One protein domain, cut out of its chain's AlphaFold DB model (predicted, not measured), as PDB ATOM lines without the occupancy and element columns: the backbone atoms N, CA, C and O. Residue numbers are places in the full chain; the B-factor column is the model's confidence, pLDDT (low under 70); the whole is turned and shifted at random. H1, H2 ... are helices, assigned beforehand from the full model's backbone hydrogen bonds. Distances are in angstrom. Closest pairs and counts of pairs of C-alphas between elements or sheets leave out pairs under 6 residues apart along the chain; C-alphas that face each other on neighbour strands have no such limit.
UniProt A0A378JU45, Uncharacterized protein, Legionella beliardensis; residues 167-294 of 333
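AT A GLANCE: This is residues 167 to 294 of the 333 residues of an uncharacterized protein of Legionella beliardensis (UniProt A0A378JU45). Three long helices, H1, H3 and H4, stand side by side as a loose rod-shaped bundle, their centres making a triangle; H1 and H3 run the same way and H4 runs back the opposite way. From the end of H1 a long stretch with no named element, residues 200 to 215, returns along the bundle on the side away from H4 and leads to the short helix H2, which is near H3. The printed part has 128 residues with four named helices, in the order H1, H2, H3, H4, and no named strand; the class is all helix. The whole is loose, with a radius of gyration of the C-alphas of 17.6 A, and the C-alphas span 63 by 25 by 19 A.

HOW THE PARTS SIT: The bundle, helices grouped with their lines nearly aligned, is made of H1, residues 167 to 199, H3, residues 228 to 254, and H4, residues 262 to 292. H1 touches H3 with residues 168 to 172 alone, and H3 touches H1 with residues 228 to 235 alone. The closest C-alphas of this pair, those of Tyr 168 and Lys 231, are 6.6 A apart; the two helices run the same way at a shallow tilt of 10 degrees. H1 also touches H4, the closest C-alphas being those of Ile 171 and Leu 282, 6.6 A apart; they run opposite ways at a shallow tilt of 4 degrees. H3 and H4 form a helical hairpin and touch with 18 pairs of C-alphas within 8 A. Their closest C-alphas, those of Leu 243 and Lys 276, are 6.2 A apart, and they run opposite ways at a shallow tilt of 8 degrees. H2, residues 216 to 219, is close to H3 but not clearly touching it; the closest C-alphas, those of Leu 218 and Tyr 238, are 7.0 A apart. H2 is apart from H1 and from H4. In H3 and H4 every O i to N i+4 pair is within hydrogen-bond range, and in H1 28 of 29 are; H2 is too short for such a pair, and its one O i to N i+3 pair is not within range.

IN THESE COORDINATES: H1 begins at C-alpha 167, (147.793, 236.027, 117.652), and is 49.0 A long from first to last C-alpha. H2 is 5.4 A long. H3 begins at C-alpha 228, (147.487, 228.331, 122.932), and is 38.5 A long. H4 is 44.5 A long and ends at C-alpha 292, (157.867, 231.950, 120.145).

THE WHOLE: The two C-alphas farthest apart, those of Ser 201 and Pro 294, are 64.1 A apart. The printed part has no cut. The link from H1 to H2 is long, with 16 residues; those from H2 to H3 and from H3 to H4 are short. The mean pLDDT of the printed part is 82.3, and it is under 70 at residues 195 to 207, residues 212 to 221 and residue 294.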
ATOM      1  N   PRO A 167     147.162 236.144 118.972       85.75
ATOM      2  CA  PRO A 167     147.793 236.027 117.652       85.75
ATOM      3  C   PRO A 167     147.248 234.871 116.792       85.75
ATOM      4  O   PRO A 167     147.250 234.943 115.568       85.75
ATOM      5  N   TYR A 168     146.710 233.811 117.406       88.50
ATOM      6  CA  TYR A 168     146.039 232.736 116.664       88.50
ATOM      7  C   TYR A 168     144.671 233.165 116.103       88.50
ATOM      8  O   TYR A 168     144.267 232.687 115.044       88.50
ATOM      9  N   ASN A 169     143.965 234.081 116.779       83.88
ATOM     10  CA  ASN A 169     142.720 234.653 116.258       83.88
ATOM     11  C   ASN A 169     143.012 235.528 115.024       83.88
ATOM     12  O   ASN A 169     142.206 235.559 114.102       83.88
ATOM     13  N   GLU A 170     144.170 236.198 114.984       87.31
ATOM     14  CA  GLU A 170     144.614 236.986 113.828       87.31
ATOM     15  C   GLU A 170     144.823 236.106 112.585       87.31
ATOM     16  O   GLU A 170     144.333 236.440 111.511       87.31
ATOM     17  N   ILE A 171     145.453 234.935 112.744       90.94
ATOM     18  CA  ILE A 171     145.612 233.954 111.654       90.94
ATOM     19  C   ILE A 171     144.244 233.508 111.116       90.94
ATOM     20  O   ILE A 171     144.039 233.447 109.904       90.94
ATOM     21  N   LEU A 172     143.286 233.210 112.001       86.81
ATOM     22  CA  LEU A 172     141.928 232.839 111.583       86.81
ATOM     23  C   LEU A 172     141.186 233.980 110.894       86.81
ATOM     24  O   LEU A 172     140.440 233.733 109.946       86.81
ATOM     25  N   TYR A 173     141.378 235.209 111.363       87.06
ATOM     26  CA  TYR A 173     140.807 236.399 110.748       87.06
ATOM     27  C   TYR A 173     141.334 236.590 109.321       87.06
ATOM     28  O   TYR A 173     140.536 236.671 108.386       87.06
ATOM     29  N   GLU A 174     142.658 236.584 109.143       91.50
ATOM     30  CA  GLU A 174     143.305 236.695 107.831       91.50
ATOM     31  C   GLU A 174     142.821 235.595 106.885       91.50
ATOM     32  O   GLU A 174     142.448 235.871 105.741       91.50
ATOM     33  N   LEU A 175     142.754 234.356 107.384       90.19
ATOM     34  CA  LEU A 175     142.239 233.228 106.625       90.19
ATOM     35  C   LEU A 175     140.782 233.428 106.218       90.19
ATOM     36  O   LEU A 175     140.444 233.187 105.064       90.19
ATOM     37  N   SER A 176     139.921 233.863 107.137       87.44
ATOM     38  CA  SER A 176     138.490 234.044 106.867       87.44
ATOM     39  C   SER A 176     138.268 235.076 105.766       87.44
ATOM     40  O   SER A 176     137.557 234.793 104.803       87.44
ATOM     41  N   VAL A 177     138.942 236.228 105.854       90.31
ATOM     42  CA  VAL A 177     138.850 237.286 104.838       90.31
ATOM     43  C   VAL A 177     139.326 236.777 103.478       90.31
ATOM     44  O   VAL A 177     138.588 236.878 102.500       90.31
ATOM     45  N   GLN A 178     140.529 236.200 103.393       92.25
ATOM     46  CA  GLN A 178     141.073 235.767 102.099       92.25
ATOM     47  C   GLN A 178     140.343 234.554 101.518       92.25
ATOM     48  O   GLN A 178     140.252 234.437 100.303       92.25
ATOM     49  N   SER A 179     139.769 233.685 102.354       90.06
ATOM     50  CA  SER A 179     138.924 232.583 101.876       90.06
ATOM     51  C   SER A 179     137.660 233.112 101.202       90.06
ATOM     52  O   SER A 179     137.301 232.636 100.130       90.06
ATOM     53  N   THR A 180     137.010 234.128 101.785       89.25
ATOM     54  CA  THR A 180     135.859 234.782 101.147       89.25
ATOM     55  C   THR A 180     136.267 235.473  99.848       89.25
ATOM     56  O   THR A 180     135.564 235.330  98.853       89.25
ATOM     57  N   VAL A 181     137.414 236.165  99.824       93.19
ATOM     58  CA  VAL A 181     137.933 236.788  98.595       93.19
ATOM     59  C   VAL A 181     138.144 235.746  97.504       93.19
ATOM     60  O   VAL A 181     137.615 235.916  96.413       93.19
ATOM     61  N   PHE A 182     138.876 234.672  97.801       93.44
ATOM     62  CA  PHE A 182     139.161 233.608  96.843       93.44
ATOM     63  C   PHE A 182     137.875 233.007  96.269       93.44
ATOM     64  O   PHE A 182     137.734 232.929  95.055       93.44
ATOM     65  N   LEU A 183     136.926 232.642  97.138       90.81
ATOM     66  CA  LEU A 183     135.661 232.017  96.747       90.81
ATOM     67  C   LEU A 183     134.828 232.881  95.801       90.81
ATOM     68  O   LEU A 183     134.319 232.381  94.803       90.81
ATOM     69  N   PHE A 184     134.684 234.167  96.112       90.25
ATOM     70  CA  PHE A 184     133.930 235.081  95.260       90.25
ATOM     71  C   PHE A 184     134.699 235.416  93.978       90.25
ATOM     72  O   PHE A 184     134.098 235.478  92.915       90.25
ATOM     73  N   ASP A 185     136.018 235.597  94.045       92.88
ATOM     74  CA  ASP A 185     136.837 235.920  92.873       92.88
ATOM     75  C   ASP A 185     136.813 234.795  91.830       92.88
ATOM     76  O   ASP A 185     136.568 235.050  90.651       92.88
ATOM     77  N   ILE A 186     137.002 233.540  92.258       91.62
ATOM     78  CA  ILE A 186     136.972 232.394  91.344       91.62
ATOM     79  C   ILE A 186     135.560 232.138  90.803       91.62
ATOM     80  O   ILE A 186     135.409 231.783  89.635       91.62
ATOM     81  N   LEU A 187     134.518 232.366  91.612       89.75
ATOM     82  CA  LEU A 187     133.133 232.223  91.170       89.75
ATOM     83  C   LEU A 187     132.766 233.292  90.132       89.75
ATOM     84  O   LEU A 187     132.225 232.945  89.089       89.75
ATOM     85  N   ALA A 188     133.119 234.559  90.371       89.31
ATOM     86  CA  ALA A 188     132.917 235.642  89.407       89.31
ATOM     87  C   ALA A 188     133.669 235.374  88.094       89.31
ATOM     88  O   ALA A 188     133.115 235.557  87.013       89.31
ATOM     89  N   PHE A 189     134.900 234.860  88.183       90.75
ATOM     90  CA  PHE A 189     135.650 234.427  87.010       90.75
ATOM     91  C   PHE A 189     134.894 233.352  86.220       90.75
ATOM     92  O   PHE A 189     134.701 233.510  85.015       90.75
ATOM     93  N   GLY A 190     134.426 232.294  86.890       87.06
ATOM     94  CA  GLY A 190     133.647 231.229  86.258       87.06
ATOM     95  C   GLY A 190     132.386 231.751  85.566       87.06
ATOM     96  O   GLY A 190     132.171 231.439  84.396       87.06
ATOM     97  N   LEU A 191     131.610 232.599  86.250       83.56
ATOM     98  CA  LEU A 191     130.380 233.198  85.713       83.56
ATOM     99  C   LEU A 191     130.663 234.030  84.455       83.56
ATOM    100  O   LEU A 191     129.952 233.908  83.461       83.56
ATOM    101  N   SER A 192     131.766 234.787  84.437       85.06
ATOM    102  CA  SER A 192     132.141 235.580  83.257       85.06
ATOM    103  C   SER A 192     132.470 234.725  82.035       85.06
ATOM    104  O   SER A 192     132.229 235.132  80.899       85.06
ATOM    105  N   LYS A 193     132.990 233.508  82.245       83.38
ATOM    106  CA  LYS A 193     133.244 232.553  81.159       83.38
ATOM    107  C   LYS A 193     131.957 231.904  80.667       83.38
ATOM    108  O   LYS A 193     131.808 231.736  79.459       83.38
ATOM    109  N   GLU A 194     131.024 231.583  81.565       74.00
ATOM    110  CA  GLU A 194     129.679 231.131  81.180       74.00
ATOM    111  C   GLU A 194     128.978 232.187  80.314       74.00
ATOM    112  O   GLU A 194     128.519 231.858  79.223       74.00
ATOM    113  N   ALA A 195     128.995 233.461  80.723       67.00
ATOM    114  CA  ALA A 195     128.357 234.557  79.989       67.00
ATOM    115  C   ALA A 195     128.904 234.732  78.557       67.00
ATOM    116  O   ALA A 195     128.138 234.958  77.618       67.00
ATOM    117  N   ILE A 196     130.220 234.588  78.360       63.72
ATOM    118  CA  ILE A 196     130.841 234.624  77.023       63.72
ATOM    119  C   ILE A 196     130.382 233.428  76.177       63.72
ATOM    120  O   ILE A 196     130.062 233.591  74.997       63.72
ATOM    121  N   ASN A 197     130.320 232.235  76.773       58.09
ATOM    122  CA  ASN A 197     129.964 231.009  76.064       58.09
ATOM    123  C   ASN A 197     128.463 230.918  75.735       58.09
ATOM    124  O   ASN A 197     128.108 230.370  74.693       58.09
ATOM    125  N   GLU A 198     127.571 231.498  76.549       56.78
ATOM    126  CA  GLU A 198     126.134 231.598  76.234       56.78
ATOM    127  C   GLU A 198     125.860 232.491  75.009       56.78
ATOM    128  O   GLU A 198     124.893 232.266  74.278       56.78
ATOM    129  N   GLN A 199     126.730 233.469  74.733       54.56
ATOM    130  CA  GLN A 199     126.640 234.322  73.540       54.56
ATOM    131  C   GLN A 199     127.131 233.613  72.267       54.56
ATOM    132  O   GLN A 199     126.710 233.967  71.161       54.56
ATOM    133  N   SER A 200     127.991 232.599  72.397       51.53
ATOM    134  CA  SER A 200     128.412 231.733  71.296       51.53
ATOM    135  C   SER A 200     127.462 230.542  71.193       51.53
ATOM    136  O   SER A 200     127.626 229.535  71.871       51.53
ATOM    137  N   SER A 201     126.431 230.673  70.362       50.03
ATOM    138  CA  SER A 201     125.400 229.661  70.127       50.03
ATOM    139  C   SER A 201     125.983 228.297  69.721       50.03
ATOM    140  O   SER A 201     126.195 228.053  68.539       50.03
ATOM    141  N   ASP A 202     126.290 227.442  70.693       48.34
ATOM    142  CA  ASP A 202     126.163 225.982  70.672       48.34
ATOM    143  C   ASP A 202     126.940 225.376  71.853       48.34
ATOM    144  O   ASP A 202     128.162 225.436  71.910       48.34
ATOM    145  N   LYS A 203     126.207 224.667  72.724       46.81
ATOM    146  CA  LYS A 203     126.697 223.616  73.641       46.81
ATOM    147  C   LYS A 203     127.553 224.061  74.839       46.81
ATOM    148  O   LYS A 203     128.771 223.980  74.806       46.81
ATOM    149  N   ALA A 204     126.880 224.335  75.959       45.06
ATOM    150  CA  ALA A 204     126.958 223.557  77.209       45.06
ATOM    151  C   ALA A 204     126.448 224.416  78.377       45.06
ATOM    152  O   ALA A 204     127.145 225.298  78.861       45.06
ATOM    153  N   LYS A 205     125.242 224.125  78.882       49.19
ATOM    154  CA  LYS A 205     124.825 224.581  80.217       49.19
ATOM    155  C   LYS A 205     125.526 223.710  81.266       49.19
ATOM    156  O   LYS A 205     124.889 222.861  81.885       49.19
ATOM    157  N   SER A 206     126.846 223.820  81.394       56.56
ATOM    158  CA  SER A 206     127.554 223.222  82.527       56.56
ATOM    159  C   SER A 206     127.492 224.206  83.682       56.56
ATOM    160  O   SER A 206     128.168 225.218  83.625       56.56
ATOM    161  N   SER A 207     126.693 223.926  84.708       65.25
ATOM    162  CA  SER A 207     126.694 224.754  85.914       65.25
ATOM    163  C   SER A 207     128.044 224.650  86.617       65.25
ATOM    164  O   SER A 207     128.506 223.527  86.860       65.25
ATOM    165  N   LEU A 208     128.630 225.783  87.008       74.50
ATOM    166  CA  LEU A 208     129.808 225.797  87.881       74.50
ATOM    167  C   LEU A 208     129.624 224.865  89.102       74.50
ATOM    168  O   LEU A 208     128.572 224.896  89.752       74.50
ATOM    169  N   PRO A 209     130.634 224.044  89.454       72.00
ATOM    170  CA  PRO A 209     130.612 223.213  90.640       72.00
ATOM    171  C   PRO A 209     130.427 224.072  91.879       72.00
ATOM    172  O   PRO A 209     131.051 225.127  92.031       72.00
ATOM    173  N   GLN A 210     129.629 223.571  92.817       72.00
ATOM    174  CA  GLN A 210     129.521 224.194  94.121       72.00
ATOM    175  C   GLN A 210     130.893 224.187  94.813       72.00
ATOM    176  O   GLN A 210     131.478 223.131  95.053       72.00
ATOM    177  N   LEU A 211     131.384 225.372  95.172       72.06
ATOM    178  CA  LEU A 211     132.573 225.533  96.003       72.06
ATOM    179  C   LEU A 211     132.177 225.403  97.476       72.06
ATOM    180  O   LEU A 211     131.825 226.389  98.124       72.06
ATOM    181  N   ASP A 212     132.211 224.184  98.011       65.25
ATOM    182  CA  ASP A 212     131.970 223.940  99.435       65.25
ATOM    183  C   ASP A 212     133.274 223.565 100.146       65.25
ATOM    184  O   ASP A 212     133.774 222.443 100.057       65.25
ATOM    185  N   PHE A 213     133.825 224.513 100.901       67.62
ATOM    186  CA  PHE A 213     134.798 224.179 101.930       67.62
ATOM    187  C   PHE A 213     134.029 223.624 103.125       67.62
ATOM    188  O   PHE A 213     133.623 224.376 104.012       67.62
ATOM    189  N   ASN A 214     133.853 222.300 103.174       60.56
ATOM    190  CA  ASN A 214     133.179 221.634 104.289       60.56
ATOM    191  C   ASN A 214     134.041 221.673 105.569       60.56
ATOM    192  O   ASN A 214     134.623 220.681 106.015       60.56
ATOM    193  N   THR A 215     134.137 222.857 106.168       56.03
ATOM    194  CA  THR A 215     134.814 223.140 107.436       56.03
ATOM    195  C   THR A 215     133.824 223.418 108.558       56.03
ATOM    196  O   THR A 215     134.226 223.605 109.704       56.03
ATOM    197  N   SER A 216     132.522 223.372 108.260       54.16
ATOM    198  CA  SER A 216     131.415 223.673 109.174       54.16
ATOM    199  C   SER A 216     131.479 222.906 110.506       54.16
ATOM    200  O   SER A 216     131.095 223.443 111.545       54.16
ATOM    201  N   ARG A 217     132.008 221.672 110.512       51.41
ATOM    202  CA  ARG A 217     132.231 220.882 111.739       51.41
ATOM    203  C   ARG A 217     133.451 221.329 112.546       51.41
ATOM    204  O   ARG A 217     133.427 221.222 113.765       51.41
ATOM    205  N   LEU A 218     134.501 221.818 111.886       55.75
ATOM    206  CA  LEU A 218     135.712 222.308 112.545       55.75
ATOM    207  C   LEU A 218     135.481 223.722 113.096       55.75
ATOM    208  O   LEU A 218     135.742 223.967 114.266       55.75
ATOM    209  N   LEU A 219     134.890 224.631 112.321       59.41
ATOM    210  CA  LEU A 219     134.657 226.020 112.741       59.41
ATOM    211  C   LEU A 219     133.726 226.143 113.957       59.41
ATOM    212  O   LEU A 219     134.001 226.934 114.851       59.41
ATOM    213  N   LYS A 220     132.696 225.289 114.057       60.19
ATOM    214  CA  LYS A 220     131.816 225.211 115.242       60.19
ATOM    215  C   LYS A 220     132.534 224.827 116.538       60.19
ATOM    216  O   LYS A 220     131.938 224.940 117.602       60.19
ATOM    217  N   SER A 221     133.766 224.329 116.450       65.88
ATOM    218  CA  SER A 221     134.556 223.965 117.624       65.88
ATOM    219  C   SER A 221     135.484 225.076 118.099       65.88
ATOM    220  O   SER A 221     135.974 224.956 119.211       65.88
ATOM    221  N   TRP A 222     135.723 226.139 117.320       81.06
ATOM    222  CA  TRP A 222     136.632 227.204 117.741       81.06
ATOM    223  C   TRP A 222     136.112 227.942 118.978       81.06
ATOM    224  O   TRP A 222     134.959 228.366 119.022       81.06
ATOM    225  N   ASP A 223     136.992 228.139 119.956       81.12
ATOM    226  CA  ASP A 223     136.724 228.916 121.161       81.12
ATOM    227  C   ASP A 223     137.906 229.853 121.414       81.12
ATOM    228  O   ASP A 223     139.065 229.443 121.553       81.12
ATOM    229  N   GLU A 224     137.604 231.145 121.467       75.62
ATOM    230  CA  GLU A 224     138.592 232.199 121.660       75.62
ATOM    231  C   GLU A 224     139.284 232.128 123.028       75.62
ATOM    232  O   GLU A 224     140.372 232.687 123.181       75.62
ATOM    233  N   ASN A 225     138.712 231.407 123.995       81.19
ATOM    234  CA  ASN A 225     139.261 231.224 125.340       81.19
ATOM    235  C   ASN A 225     140.114 229.955 125.476       81.19
ATOM    236  O   ASN A 225     140.592 229.638 126.567       81.19
ATOM    237  N   TRP A 226     140.318 229.206 124.390       84.75
ATOM    238  CA  TRP A 226     141.200 228.046 124.412       84.75
ATOM    239  C   TRP A 226     142.649 228.404 124.731       84.75
ATOM    240  O   TRP A 226     143.153 229.472 124.382       84.75
ATOM    241  N   THR A 227     143.340 227.440 125.340       85.50
ATOM    242  CA  THR A 227     144.793 227.485 125.515       85.50
ATOM    243  C   THR A 227     145.493 227.602 124.163       85.50
ATOM    244  O   THR A 227     144.987 227.126 123.138       85.50
ATOM    245  N   ASN A 228     146.695 228.179 124.154       85.06
ATOM    246  CA  ASN A 228     147.487 228.331 122.932       85.06
ATOM    247  C   ASN A 228     147.752 226.973 122.267       85.06
ATOM    248  O   ASN A 228     147.622 226.841 121.053       85.06
ATOM    249  N   SER A 229     148.000 225.930 123.066       84.38
ATOM    250  CA  SER A 229     148.164 224.554 122.584       84.38
ATOM    251  C   SER A 229     146.933 224.014 121.842       84.38
ATOM    252  O   SER A 229     147.069 223.357 120.808       84.38
ATOM    253  N   LYS A 230     145.713 224.294 122.319       87.94
ATOM    254  CA  LYS A 230     144.474 223.887 121.633       87.94
ATOM    255  C   LYS A 230     144.246 224.690 120.358       87.94
ATOM    256  O   LYS A 230     143.913 224.097 119.334       87.94
ATOM    257  N   LYS A 231     144.475 226.007 120.401       87.75
ATOM    258  CA  LYS A 231     144.354 226.893 119.232       87.75
ATOM    259  C   LYS A 231     145.328 226.520 118.120       87.75
ATOM    260  O   LYS A 231     144.928 226.422 116.965       87.75
ATOM    261  N   SER A 232     146.576 226.236 118.482       89.38
ATOM    262  CA  SER A 232     147.606 225.761 117.562       89.38
ATOM    263  C   SER A 232     147.205 224.435 116.903       89.38
ATOM    264  O   SER A 232     147.100 224.363 115.679       89.38
ATOM    265  N   ASN A 233     146.847 223.417 117.695       88.69
ATOM    266  CA  ASN A 233     146.399 222.121 117.167       88.69
ATOM    267  C   ASN A 233     145.155 222.235 116.272       88.69
ATOM    268  O   ASN A 233     145.001 221.479 115.310       88.69
ATOM    269  N   PHE A 234     144.240 223.148 116.604       89.62
ATOM    270  CA  PHE A 234     143.084 223.442 115.769       89.62
ATOM    271  C   PHE A 234     143.511 224.015 114.419       89.62
ATOM    272  O   PHE A 234     143.110 223.484 113.386       89.62
ATOM    273  N   LEU A 235     144.345 225.057 114.429       90.56
ATOM    274  CA  LEU A 235     144.834 225.718 113.222       90.56
ATOM    275  C   LEU A 235     145.615 224.772 112.311       90.56
ATOM    276  O   LEU A 235     145.408 224.819 111.102       90.56
ATOM    277  N   ASP A 236     146.424 223.863 112.860       90.38
ATOM    278  CA  ASP A 236     147.103 222.832 112.057       90.38
ATOM    279  C   ASP A 236     146.109 221.988 111.266       90.38
ATOM    280  O   ASP A 236     146.232 221.831 110.047       90.38
ATOM    281  N   LYS A 237     145.094 221.458 111.955       89.12
ATOM    282  CA  LYS A 237     144.057 220.635 111.325       89.12
ATOM    283  C   LYS A 237     143.246 221.448 110.325       89.12
ATOM    284  O   LYS A 237     142.942 220.950 109.243       89.12
ATOM    285  N   TYR A 238     142.899 222.679 110.686       89.88
ATOM    286  CA  TYR A 238     142.066 223.552 109.874       89.88
ATOM    287  C   TYR A 238     142.767 223.940 108.568       89.88
ATOM    288  O   TYR A 238     142.225 223.682 107.497       89.88
ATOM    289  N   LEU A 239     143.994 224.469 108.640       91.69
ATOM    290  CA  LEU A 239     144.788 224.872 107.472       91.69
ATOM    291  C   LEU A 239     145.105 223.675 106.563       91.69
ATOM    292  O   LEU A 239     144.966 223.770 105.346       91.69
ATOM    293  N   SER A 240     145.442 222.519 107.144       90.69
ATOM    294  CA  SER A 240     145.688 221.293 106.367       90.69
ATOM    295  C   SER A 240     144.433 220.815 105.629       90.69
ATOM    296  O   SER A 240     144.507 220.397 104.474       90.69
ATOM    297  N   ASN A 241     143.264 220.892 106.273       88.31
ATOM    298  CA  ASN A 241     142.004 220.549 105.620       88.31
ATOM    299  C   ASN A 241     141.644 221.563 104.524       88.31
ATOM    300  O   ASN A 241     141.178 221.152 103.466       88.31
ATOM    301  N   MET A 242     141.901 222.858 104.738       89.06
ATOM    302  CA  MET A 242     141.695 223.896 103.720       89.06
ATOM    303  C   MET A 242     142.538 223.646 102.465       89.06
ATOM    304  O   MET A 242     141.995 223.711 101.365       89.06
ATOM    305  N   LEU A 243     143.819 223.283 102.608       91.31
ATOM    306  CA  LEU A 243     144.665 222.900 101.466       91.31
ATOM    307  C   LEU A 243     144.072 221.717 100.699       91.31
ATOM    308  O   LEU A 243     143.863 221.802  99.494       91.31
ATOM    309  N   LYS A 244     143.701 220.646 101.411       89.75
ATOM    310  CA  LYS A 244     143.106 219.458 100.785       89.75
ATOM    311  C   LYS A 244     141.814 219.782 100.026       89.75
ATOM    312  O   LYS A 244     141.604 219.268  98.933       89.75
ATOM    313  N   GLN A 245     140.939 220.605 100.603       87.69
ATOM    314  CA  GLN A 245     139.701 221.034  99.942       87.69
ATOM    315  C   GLN A 245     139.985 221.940  98.739       87.69
ATOM    316  O   GLN A 245     139.290 221.847  97.733       87.69
ATOM    317  N   THR A 246     141.032 222.766  98.807       91.25
ATOM    318  CA  THR A 246     141.481 223.593  97.679       91.25
ATOM    319  C   THR A 246     141.895 222.720  96.497       91.25
ATOM    320  O   THR A 246     141.450 222.974  95.383       91.25
ATOM    321  N   ASP A 247     142.654 221.647  96.736       91.06
ATOM    322  CA  ASP A 247     143.033 220.701  95.679       91.06
ATOM    323  C   ASP A 247     141.820 219.955  95.103       91.06
ATOM    324  O   ASP A 247     141.709 219.815  93.889       91.06
ATOM    325  N   ILE A 248     140.882 219.510  95.949       89.38
ATOM    326  CA  ILE A 248     139.642 218.858  95.489       89.38
ATOM    327  C   ILE A 248     138.841 219.807  94.588       89.38
ATOM    328  O   ILE A 248     138.445 219.421  93.489       89.38
ATOM    329  N   ASN A 249     138.639 221.050  95.029       88.88
ATOM    330  CA  ASN A 249     137.917 222.061  94.263       88.88
ATOM    331  C   ASN A 249     138.637 222.405  92.955       88.88
ATOM    332  O   ASN A 249     137.974 222.543  91.931       88.88
ATOM    333  N   PHE A 250     139.972 222.476  92.959       91.75
ATOM    334  CA  PHE A 250     140.759 222.700  91.747       91.75
ATOM    335  C   PHE A 250     140.517 221.599  90.715       91.75
ATOM    336  O   PHE A 250     140.212 221.895  89.565       91.75
ATOM    337  N   GLN A 251     140.596 220.329  91.132       89.62
ATOM    338  CA  GLN A 251     140.346 219.202  90.232       89.62
ATOM    339  C   GLN A 251     138.922 219.243  89.669       89.62
ATOM    340  O   GLN A 251     138.745 219.097  88.465       89.62
ATOM    341  N   LEU A 252     137.914 219.505  90.510       87.44
ATOM    342  CA  LEU A 252     136.522 219.633  90.062       87.44
ATOM    343  C   LEU A 252     136.355 220.747  89.025       87.44
ATOM    344  O   LEU A 252     135.728 220.539  87.989       87.44
ATOM    345  N   TRP A 253     136.948 221.913  89.273       87.50
ATOM    346  CA  TRP A 253     136.885 223.039  88.348       87.50
ATOM    347  C   TRP A 253     137.587 222.730  87.028       87.50
ATOM    348  O   TRP A 253     137.007 222.946  85.973       87.50
ATOM    349  N   MET A 254     138.779 222.135  87.062       87.31
ATOM    350  CA  MET A 254     139.535 221.781  85.855       87.31
ATOM    351  C   MET A 254     138.883 220.684  85.001       87.31
ATOM    352  O   MET A 254     139.249 220.536  83.839       87.31
ATOM    353  N   THR A 255     137.928 219.921  85.547       83.31
ATOM    354  CA  THR A 255     137.162 218.919  84.781       83.31
ATOM    355  C   THR A 255     135.983 219.492  83.997       83.31
ATOM    356  O   THR A 255     135.345 218.749  83.257       83.31
ATOM    357  N   LEU A 256     135.669 220.783  84.145       78.50
ATOM    358  CA  LEU A 256     134.583 221.402  83.392       78.50
ATOM    359  C   LEU A 256     134.972 221.643  81.933       78.50
ATOM    360  O   LEU A 256     135.956 222.327  81.644       78.50
ATOM    361  N   ASP A 257     134.095 221.219  81.025       72.31
ATOM    362  CA  ASP A 257     134.186 221.522  79.589       72.31
ATOM    363  C   ASP A 257     134.113 223.036  79.290       72.31
ATOM    364  O   ASP A 257     134.469 223.483  78.201       72.31
ATOM    365  N   LEU A 258     133.706 223.841  80.278       72.00
ATOM    366  CA  LEU A 258     133.714 225.302  80.226       72.00
ATOM    367  C   LEU A 258     135.130 225.888  80.076       72.00
ATOM    368  O   LEU A 258     135.296 226.974  79.525       72.00
ATOM    369  N   PHE A 259     136.158 225.181  80.556       80.81
ATOM    370  CA  PHE A 259     137.532 225.680  80.644       80.81
ATOM    371  C   PHE A 259     138.473 224.887  79.731       80.81
ATOM    372  O   PHE A 259     139.468 224.312  80.172       80.81
ATOM    373  N   THR A 260     138.145 224.817  78.442       75.12
ATOM    374  CA  THR A 260     138.927 224.048  77.453       75.12
ATOM    375  C   THR A 260     140.125 224.810  76.899       75.12
ATOM    376  O   THR A 260     141.100 224.189  76.466       75.12
ATOM    377  N   ASP A 261     140.097 226.144  76.915       85.56
ATOM    378  CA  ASP A 261     141.218 226.938  76.438       85.56
ATOM    379  C   ASP A 261     142.339 227.025  77.488       85.56
ATOM    380  O   ASP A 261     142.122 227.185  78.693       85.56
ATOM    381  N   LYS A 262     143.581 226.947  77.007       86.38
ATOM    382  CA  LYS A 262     144.774 226.925  77.862       86.38
ATOM    383  C   LYS A 262     144.939 228.206  78.689       86.38
ATOM    384  O   LYS A 262     145.544 228.157  79.756       86.38
ATOM    385  N   SER A 263     144.443 229.348  78.208       88.38
ATOM    386  CA  SER A 263     144.571 230.618  78.927       88.38
ATOM    387  C   SER A 263     143.713 230.607  80.190       88.38
ATOM    388  O   SER A 263     144.223 230.879  81.273       88.38
ATOM    389  N   THR A 264     142.447 230.213  80.065       87.50
ATOM    390  CA  THR A 264     141.508 230.077  81.184       87.50
ATOM    391  C   THR A 264     141.980 229.016  82.179       87.50
ATOM    392  O   THR A 264     141.985 229.263  83.382       87.50
ATOM    393  N   GLN A 265     142.477 227.873  81.698       90.25
ATOM    394  CA  GLN A 265     143.077 226.840  82.554       90.25
ATOM    395  C   GLN A 265     144.271 227.358  83.368       90.25
ATOM    396  O   GLN A 265     144.372 227.086  84.568       90.25
ATOM    397  N   ASN A 266     145.171 228.122  82.740       91.69
ATOM    398  CA  ASN A 266     146.308 228.730  83.431       91.69
ATOM    399  C   ASN A 266     145.851 229.745  84.485       91.69
ATOM    400  O   ASN A 266     146.442 229.817  85.560       91.69
ATOM    401  N   GLU A 267     144.805 230.517  84.195       91.56
ATOM    402  CA  GLU A 267     144.273 231.521  85.118       91.56
ATOM    403  C   GLU A 267     143.622 230.878  86.349       91.56
ATOM    404  O   GLU A 267     143.923 231.269  87.477       91.56
ATOM    405  N   ILE A 268     142.826 229.822  86.156       91.62
ATOM    406  CA  ILE A 268     142.287 229.009  87.256       91.62
ATOM    407  C   ILE A 268     143.437 228.428  88.077       91.62
ATOM    408  O   ILE A 268     143.474 228.604  89.294       91.62
ATOM    409  N   THR A 269     144.408 227.792  87.420       94.44
ATOM    410  CA  THR A 269     145.578 227.205  88.094       94.44
ATOM    411  C   THR A 269     146.299 228.243  88.949       94.44
ATOM    412  O   THR A 269     146.506 228.019  90.138       94.44
ATOM    413  N   SER A 270     146.581 229.423  88.390       94.75
ATOM    414  CA  SER A 270     147.243 230.513  89.108       94.75
ATOM    415  C   SER A 270     146.448 230.990  90.328       94.75
ATOM    416  O   SER A 270     147.045 231.242  91.375       94.75
ATOM    417  N   LYS A 271     145.115 231.080  90.239       93.62
ATOM    418  CA  LYS A 271     144.257 231.469  91.372       93.62
ATOM    419  C   LYS A 271     144.291 230.445  92.500       93.62
ATOM    420  O   LYS A 271     144.437 230.816  93.666       93.62
ATOM    421  N   PHE A 272     144.168 229.163  92.164       95.25
ATOM    422  CA  PHE A 272     144.228 228.084  93.149       95.25
ATOM    423  C   PHE A 272     145.625 227.960  93.769       95.25
ATOM    424  O   PHE A 272     145.738 227.796  94.985       95.25
ATOM    425  N   ASP A 273     146.688 228.096  92.975       96.25
ATOM    426  CA  ASP A 273     148.067 228.098  93.468       96.25
ATOM    427  C   ASP A 273     148.333 229.285  94.399       96.25
ATOM    428  O   ASP A 273     148.811 229.077  95.514       96.25
ATOM    429  N   GLY A 274     147.910 230.496  94.028       96.19
ATOM    430  CA  GLY A 274     148.036 231.675  94.888       96.19
ATOM    431  C   GLY A 274     147.301 231.521  96.226       96.19
ATOM    432  O   GLY A 274     147.805 231.929  97.274       96.19
ATOM    433  N   TYR A 275     146.133 230.869  96.233       95.62
ATOM    434  CA  TYR A 275     145.420 230.584  97.479       95.62
ATOM    435  C   TYR A 275     146.122 229.515  98.337       95.62
ATOM    436  O   TYR A 275     146.200 229.662  99.560       95.62
ATOM    437  N   LYS A 276     146.707 228.477  97.723       95.88
ATOM    438  CA  LYS A 276     147.536 227.488  98.441       95.88
ATOM    439  C   LYS A 276     148.784 228.123  99.048       95.88
ATOM    440  O   LYS A 276     149.097 227.842 100.203       95.88
ATOM    441  N   GLU A 277     149.463 229.001  98.312       97.00
ATOM    442  CA  GLU A 277     150.615 229.762  98.812       97.00
ATOM    443  C   GLU A 277     150.231 230.631 100.011       97.00
ATOM    444  O   GLU A 277     150.936 230.647 101.024       97.00
ATOM    445  N   PHE A 278     149.070 231.287  99.949       96.56
ATOM    446  CA  PHE A 278     148.537 232.032 101.084       96.56
ATOM    447  C   PHE A 278     148.320 231.127 102.308       96.56
ATOM    448  O   PHE A 278     148.787 231.462 103.398       96.56
ATOM    449  N   ILE A 279     147.696 229.953 102.152       94.50
ATOM    450  CA  ILE A 279     147.516 229.015 103.273       94.50
ATOM    451  C   ILE A 279     148.871 228.541 103.827       94.50
ATOM    452  O   ILE A 279     149.051 228.505 105.047       94.50
ATOM    453  N   ALA A 280     149.842 228.233 102.962       94.38
ATOM    454  CA  ALA A 280     151.191 227.843 103.374       94.38
ATOM    455  C   ALA A 280     151.900 228.961 104.158       94.38
ATOM    456  O   ALA A 280     152.566 228.697 105.162       94.38
ATOM    457  N   SER A 281     151.701 230.224 103.767       96.44
ATOM    458  CA  SER A 281     152.230 231.375 104.508       96.44
ATOM    459  C   SER A 281     151.647 231.478 105.924       96.44
ATOM    460  O   SER A 281     152.377 231.759 106.878       96.44
ATOM    461  N   LEU A 282     150.359 231.157 106.101       95.44
ATOM    462  CA  LEU A 282     149.722 231.105 107.418       95.44
ATOM    463  C   LEU A 282     150.224 229.926 108.257       95.44
ATOM    464  O   LEU A 282     150.395 230.073 109.469       95.44
ATOM    465  N   GLN A 283     150.501 228.775 107.638       94.50
ATOM    466  CA  GLN A 283     151.141 227.645 108.323       94.50
ATOM    467  C   GLN A 283     152.535 228.032 108.833       94.50
ATOM    468  O   GLN A 283     152.858 227.760 109.989       94.50
ATOM    469  N   ALA A 284     153.330 228.740 108.026       93.75
ATOM    470  CA  ALA A 284     154.627 229.261 108.454       93.75
ATOM    471  C   ALA A 284     154.491 230.290 109.595       93.75
ATOM    472  O   ALA A 284     155.191 230.177 110.606       93.75
ATOM    473  N   LYS A 285     153.548 231.242 109.490       94.06
ATOM    474  CA  LYS A 285     153.236 232.221 110.555       94.06
ATOM    475  C   LYS A 285     152.853 231.519 111.862       94.06
ATOM    476  O   LYS A 285     153.352 231.884 112.925       94.06
ATOM    477  N   LYS A 286     152.030 230.469 111.787       94.25
ATOM    478  CA  LYS A 286     151.673 229.625 112.935       94.25
ATOM    479  C   LYS A 286     152.895 228.920 113.531       94.25
ATOM    480  O   LYS A 286     153.070 228.974 114.742       94.25
ATOM    481  N   MET A 287     153.735 228.272 112.721       91.75
ATOM    482  CA  MET A 287     154.926 227.563 113.217       91.75
ATOM    483  C   MET A 287     155.883 228.502 113.960       91.75
ATOM    484  O   MET A 287     156.407 228.150 115.018       91.75
ATOM    485  N   LEU A 288     156.076 229.715 113.435       91.38
ATOM    486  CA  LEU A 288     156.846 230.757 114.114       91.38
ATOM    487  C   LEU A 288     156.202 231.136 115.450       91.38
ATOM    488  O   LEU A 288     156.887 231.166 116.473       91.38
ATOM    489  N   LEU A 289     154.883 231.350 115.465       91.00
ATOM    490  CA  LEU A 289     154.137 231.658 116.683       91.00
ATOM    491  C   LEU A 289     154.274 230.548 117.738       91.00
ATOM    492  O   LEU A 289     154.593 230.847 118.888       91.00
ATOM    493  N   ASP A 290     154.137 229.282 117.344       88.75
ATOM    494  CA  ASP A 290     154.312 228.126 118.230       88.75
ATOM    495  C   ASP A 290     155.716 228.068 118.843       88.75
ATOM    496  O   ASP A 290     155.860 227.712 120.010       88.75
ATOM    497  N   SER A 291     156.747 228.428 118.071       85.81
ATOM    498  CA  SER A 291     158.137 228.451 118.549       85.81
ATOM    499  C   SER A 291     158.448 229.629 119.479       85.81
ATOM    500  O   SER A 291     159.373 229.551 120.284       85.81
ATOM    501  N   SER A 292     157.679 230.717 119.369       83.81
ATOM    502  CA  SER A 292     157.867 231.950 120.145       83.81
ATOM    503  C   SER A 292     157.149 231.940 121.495       83.81
ATOM    504  O   SER A 292     157.530 232.671 122.410       83.81
ATOM    505  N   LEU A 293     156.101 231.125 121.627       74.19
ATOM    506  CA  LEU A 293     155.331 231.023 122.855       74.19
ATOM    507  C   LEU A 293     156.004 230.030 123.808       74.19
ATOM    508  O   LEU A 293     156.506 228.994 123.365       74.19
ATOM    509  N   PRO A 294     156.026 230.317 125.122       63.62
ATOM    510  CA  PRO A 294     156.599 229.397 126.089       63.62
ATOM    511  C   PRO A 294     155.907 228.047 125.939       63.62
ATOM    512  O   PRO A 294     154.677 227.978 125.927       63.62
TER     513      PRO A 294